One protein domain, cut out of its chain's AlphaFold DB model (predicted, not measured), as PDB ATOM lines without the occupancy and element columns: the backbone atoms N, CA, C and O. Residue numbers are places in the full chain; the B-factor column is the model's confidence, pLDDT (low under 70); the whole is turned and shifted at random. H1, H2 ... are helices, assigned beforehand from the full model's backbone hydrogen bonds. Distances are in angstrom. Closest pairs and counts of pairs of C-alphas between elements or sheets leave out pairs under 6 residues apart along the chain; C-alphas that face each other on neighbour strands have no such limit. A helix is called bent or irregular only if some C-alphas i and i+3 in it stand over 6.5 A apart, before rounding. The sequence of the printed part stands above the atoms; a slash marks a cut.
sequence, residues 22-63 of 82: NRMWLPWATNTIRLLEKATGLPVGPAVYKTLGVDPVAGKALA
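What this domain is: This is residues 22 to 63 of the 82 residues of an uncharacterized protein of Nippostrongylus brasiliensis (UniProt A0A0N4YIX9). One long helix, H1, makes the longest axis; the chain then folds back, with the short helix H2 packing on H1 at a steep tilt and a small loop closing the printed part. In that loop, residues 54 to 55 pair antiparallel with residues 60 to 61. The printed part has 42 residues with two named helices, H1 then H2, and no named strand; the class is all helix. It is compact, with a radius of gyration of the C-alphas of 9.9 A, yet elongated, spanning 29 by 17 by 14 A.

How they stand to each other: H1, residues 22 to 40, touches H2, residues 45 to 52, with residues 29 to 37 alone. Their closest C-alphas, those of Ile 33 and Gly 45, are 5.6 A apart. The helices run opposite ways at a steep tilt of 47 degrees. In H2 every O i to N i+4 pair is within hydrogen-bond range; in H1, 13 of 15 are.

Where its parts are: H1 begins at C-alpha 22 (91.550, 127.413, 178.457) and is 26.5 A long from first to last C-alpha. It is neither bent nor irregular, but only just: C-alphas 24 and 27 are 6.5 A apart. H2, 10.4 A long, ends at C-alpha 52 (94.126, 138.941, 174.777).

The domain as a whole: The two C-alphas farthest apart, those of Gly 41 and Ala 63, are 29.8 A apart. The link from H1 to H2 is tight. The printed part has no cut, and no printed residue is under 70 in pLDDT.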
ATOM      1  N   ASN A  22      92.706 127.190 179.325       79.38
ATOM      2  CA  ASN A  22      91.550 127.413 178.457       79.38
ATOM      3  C   ASN A  22      90.272 127.487 179.296       79.38
ATOM      4  O   ASN A  22      89.482 128.418 179.139       79.38
ATOM      5  N   ARG A  23      90.098 126.557 180.245       79.31
ATOM      6  CA  ARG A  23      88.936 126.559 181.149       79.31
ATOM      7  C   ARG A  23      88.890 127.775 182.062       79.31
ATOM      8  O   ARG A  23      87.798 128.223 182.391       79.31
ATOM      9  N   MET A  24      90.039 128.305 182.471       80.38
ATOM     10  CA  MET A  24      90.078 129.475 183.347       80.38
ATOM     11  C   MET A  24      89.945 130.798 182.588       80.38
ATOM     12  O   MET A  24      89.153 131.650 182.990       80.38
ATOM     13  N   TRP A  25      90.683 130.992 181.491       83.62
ATOM     14  CA  TRP A  25      90.712 132.293 180.814       83.62
ATOM     15  C   TRP A  25      89.564 132.529 179.843       83.62
ATOM     16  O   TRP A  25      89.143 133.679 179.719       83.62
ATOM     17  N   LEU A  26      89.027 131.503 179.171       89.12
ATOM     18  CA  LEU A  26      87.961 131.724 178.185       89.12
ATOM     19  C   LEU A  26      86.688 132.300 178.815       89.12
ATOM     20  O   LEU A  26      86.226 133.333 178.327       89.12
ATOM     21  N   PRO A  27      86.146 131.745 179.923       91.06
ATOM     22  CA  PRO A  27      84.949 132.312 180.540       91.06
ATOM     23  C   PRO A  27      85.168 133.752 181.016       91.06
ATOM     24  O   PRO A  27      84.293 134.605 180.856       91.06
ATOM     25  N   TRP A  28      86.356 134.042 181.557       91.06
ATOM     26  CA  TRP A  28      86.723 135.393 181.969       91.06
ATOM     27  C   TRP A  28      86.792 136.362 180.778       91.06
ATOM     28  O   TRP A  28      86.212 137.449 180.849       91.06
ATOM     29  N   ALA A  29      87.445 135.976 179.676       92.50
ATOM     30  CA  ALA A  29      87.588 136.815 178.487       92.50
ATOM     31  C   ALA A  29      86.220 137.125 177.863       92.50
ATOM     32  O   ALA A  29      85.901 138.289 177.611       92.50
ATOM     33  N   THR A  30      85.373 136.104 177.702       93.50
ATOM     34  CA  THR A  30      84.015 136.266 177.169       93.50
ATOM     35  C   THR A  30      83.166 137.180 178.053       93.50
ATOM     36  O   THR A  30      82.501 138.084 177.543       93.50
ATOM     37  N   ASN A  31      83.207 137.004 179.378       95.44
ATOM     38  CA  ASN A  31      82.441 137.863 180.281       95.44
ATOM     39  C   ASN A  31      82.956 139.310 180.276       95.44
ATOM     40  O   ASN A  31      82.156 140.243 180.267       95.44
ATOM     41  N   THR A  32      84.273 139.506 180.235       95.06
ATOM     42  CA  THR A  32      84.887 140.841 180.185       95.06
ATOM     43  C   THR A  32      84.454 141.597 178.933       95.06
ATOM     44  O   THR A  32      84.023 142.743 179.029       95.06
ATOM     45  N   ILE A  33      84.480 140.946 177.768       96.06
ATOM     46  CA  ILE A  33      84.027 141.544 176.506       96.06
ATOM     47  C   ILE A  33      82.548 141.909 176.579       96.06
ATOM     48  O   ILE A  33      82.196 143.047 176.287       96.06
ATOM     49  N   ARG A  34      81.696 141.002 177.072       97.06
ATOM     50  CA  ARG A  34      80.266 141.288 177.259       97.06
ATOM     51  C   ARG A  34      80.037 142.531 178.123       97.06
ATOM     52  O   ARG A  34      79.157 143.339 177.829       97.06
ATOM     53  N   LEU A  35      80.801 142.677 179.206       98.06
ATOM     54  CA  LEU A  35      80.702 143.831 180.099       98.06
ATOM     55  C   LEU A  35      81.185 145.121 179.426       98.06
ATOM     56  O   LEU A  35      80.529 146.151 179.576       98.06
ATOM     57  N   LEU A  36      82.274 145.067 178.657       97.75
ATOM     58  CA  LEU A  36      82.791 146.217 177.912       97.75
ATOM     59  C   LEU A  36      81.817 146.682 176.827       97.75
ATOM     60  O   LEU A  36      81.535 147.877 176.733       97.75
ATOM     61  N   GLU A  37      81.260 145.762 176.044       97.94
ATOM     62  CA  GLU A  37      80.282 146.095 175.000       97.94
ATOM     63  C   GLU A  37      79.008 146.681 175.617       97.94
ATOM     64  O   GLU A  37      78.490 147.684 175.133       97.94
ATOM     65  N   LYS A  38      78.553 146.142 176.757       98.25
ATOM     66  CA  LYS A  38      77.417 146.706 177.498       98.25
ATOM     67  C   LYS A  38      77.701 148.112 178.035       98.25
ATOM     68  O   LYS A  38      76.810 148.954 178.008       98.25
ATOM     69  N   ALA A  39      78.900 148.357 178.564       98.25
ATOM     70  CA  ALA A  39      79.256 149.640 179.171       98.25
ATOM     71  C   ALA A  39      79.519 150.740 178.133       98.25
ATOM     72  O   ALA A  39      79.280 151.912 178.409       98.25
ATOM     73  N   THR A  40      80.019 150.370 176.953       97.25
ATOM     74  CA  THR A  40      80.418 151.324 175.908       97.25
ATOM     75  C   THR A  40      79.394 151.461 174.784       97.25
ATOM     76  O   THR A  40      79.404 152.469 174.084       97.25
ATOM     77  N   GLY A  41      78.532 150.461 174.579       97.62
ATOM     78  CA  GLY A  41      77.657 150.372 173.409       97.62
ATOM     79  C   GLY A  41      78.401 150.091 172.096       97.62
ATOM     80  O   GLY A  41      77.804 150.196 171.027       97.62
ATOM     81  N   LEU A  42      79.695 149.755 172.154       97.00
ATOM     82  CA  LEU A  42      80.550 149.526 170.988       97.00
ATOM     83  C   LEU A  42      80.873 148.031 170.825       97.00
ATOM     84  O   LEU A  42      81.091 147.359 171.832       97.00
ATOM     85  N   PRO A  43      80.991 147.508 169.589       95.75
ATOM     86  CA  PRO A  43      81.331 146.105 169.332       95.75
ATOM     87  C   PRO A  43      82.850 145.861 169.435       95.75
ATOM     88  O   PRO A  43      83.543 145.663 168.435       95.75
ATOM     89  N   VAL A  44      83.400 145.925 170.650       95.62
ATOM     90  CA  VAL A  44      84.856 145.846 170.894       95.62
ATOM     91  C   VAL A  44      85.418 144.421 170.888       95.62
ATOM     92  O   VAL A  44      86.642 144.252 170.859       95.62
ATOM     93  N   GLY A  45      84.562 143.392 170.897       94.00
ATOM     94  CA  GLY A  45      84.965 141.991 171.032       94.00
ATOM     95  C   GLY A  45      86.129 141.550 170.140       94.00
ATOM     96  O   GLY A  45      87.112 141.038 170.679       94.00
ATOM     97  N   PRO A  46      86.109 141.782 168.812       92.19
ATOM     98  CA  PRO A  46      87.190 141.348 167.925       92.19
ATOM     99  C   PRO A  46      88.566 141.926 168.293       92.19
ATOM    100  O   PRO A  46      89.570 141.209 168.286       92.19
ATOM    101  N   ALA A  47      88.625 143.212 168.651       91.38
ATOM    102  CA  ALA A  47      89.874 143.877 169.021       91.38
ATOM    103  C   ALA A  47      90.402 143.385 170.378       91.38
ATOM    104  O   ALA A  47      91.609 143.184 170.545       91.38
ATOM    105  N   VAL A  48      89.499 143.149 171.331       91.75
ATOM    106  CA  VAL A  48      89.854 142.662 172.668       91.75
ATOM    107  C   VAL A  48      90.296 141.197 172.616       91.75
ATOM    108  O   VAL A  48      91.358 140.888 173.147       91.75
ATOM    109  N   TYR A  49      89.580 140.311 171.911       92.12
ATOM    110  CA  TYR A  49      89.999 138.913 171.722       92.12
ATOM    111  C   TYR A  49      91.387 138.814 171.085       92.12
ATOM    112  O   TYR A  49      92.236 138.067 171.567       92.12
ATOM    113  N   LYS A  50      91.653 139.628 170.057       89.19
ATOM    114  CA  LYS A  50      92.975 139.700 169.426       89.19
ATOM    115  C   LYS A  50      94.057 140.147 170.410       89.19
ATOM    116  O   LYS A  50      95.120 139.536 170.454       89.19
ATOM    117  N   THR A  51      93.788 141.190 171.194       88.94
ATOM    118  CA  THR A  51      94.731 141.722 172.194       88.94
ATOM    119  C   THR A  51      95.023 140.709 173.300       88.94
ATOM    120  O   THR A  51      96.171 140.557 173.703       88.94
ATOM    121  N   LEU A  52      93.999 139.989 173.762       87.50
ATOM    122  CA  LEU A  52      94.126 138.941 174.777       87.50
ATOM    123  C   LEU A  52      94.700 137.631 174.222       87.50
ATOM    124  O   LEU A  52      94.999 136.723 174.992       87.50
ATOM    125  N   GLY A  53      94.832 137.515 172.899       88.88
ATOM    126  CA  GLY A  53      95.271 136.299 172.235       88.88
ATOM    127  C   GLY A  53      94.318 135.134 172.442       88.88
ATOM    128  O   GLY A  53      94.750 134.033 172.749       88.88
ATOM    129  N   VAL A  54      93.022 135.364 172.292       89.44
ATOM    130  CA  VAL A  54      91.993 134.331 172.414       89.44
ATOM    131  C   VAL A  54      91.333 134.131 171.058       89.44
ATOM    132  O   VAL A  54      90.921 135.098 170.420       89.44
ATOM    133  N   ASP A  55      91.205 132.874 170.638       88.69
ATOM    134  CA  ASP A  55      90.332 132.488 169.534       88.69
ATOM    135  C   ASP A  55      88.968 132.064 170.106       88.69
ATOM    136  O   ASP A  55      88.856 130.984 170.701       88.69
ATOM    137  N   PRO A  56      87.925 132.902 169.957       84.75
ATOM    138  CA  PRO A  56      86.602 132.600 170.489       84.75
ATOM    139  C   PRO A  56      85.861 131.526 169.683       84.75
ATOM    140  O   PRO A  56      84.914 130.944 170.203       84.75
ATOM    141  N   VAL A  57      86.265 131.252 168.436       87.75
ATOM    142  CA  VAL A  57      85.638 130.231 167.584       87.75
ATOM    143  C   VAL A  57      86.226 128.862 167.901       87.75
ATOM    144  O   VAL A  57      85.490 127.898 168.094       87.75
ATOM    145  N   ALA A  58      87.553 128.780 168.005       87.50
ATOM    146  CA  ALA A  58      88.233 127.543 168.380       87.50
ATOM    147  C   ALA A  58      88.149 127.236 169.885       87.50
ATOM    148  O   ALA A  58      88.467 126.116 170.290       87.50
ATOM    149  N   GLY A  59      87.770 128.220 170.711       85.69
ATOM    150  CA  GLY A  59      87.701 128.085 172.164       85.69
ATOM    151  C   GLY A  59      89.076 127.828 172.772       85.69
ATOM    152  O   GLY A  59      89.247 126.865 173.524       85.69
ATOM    153  N   LYS A  60      90.076 128.639 172.405       86.00
ATOM    154  CA  LYS A  60      91.467 128.458 172.851       86.00
ATOM    155  C   LYS A  60      92.168 129.773 173.152       86.00
ATOM    156  O   LYS A  60      92.016 130.753 172.423       86.00
ATOM    157  N   ALA A  61      93.010 129.758 174.182       83.69
ATOM    158  CA  ALA A  61      94.070 130.743 174.327       83.69
ATOM    159  C   ALA A  61      95.181 130.438 173.307       83.69
ATOM    160  O   ALA A  61      95.665 129.308 173.198       83.69
ATOM    161  N   LEU A  62      95.563 131.444 172.533       82.00
ATOM    162  CA  LEU A  62      96.637 131.380 171.555       82.00
ATOM    163  C   LEU A  62      97.975 131.579 172.267       82.00
ATOM    164  O   LEU A  62      98.123 132.428 173.146       82.00
ATOM    165  N   ALA A  63      98.985 130.813 171.862       70.31
ATOM    166  CA  ALA A  63     100.333 130.995 172.382       70.31
ATOM    167  C   ALA A  63     100.879 132.379 171.985       70.31
ATOM    168  O   ALA A  63     100.603 132.880 170.894       70.31
TER     169      ALA A  63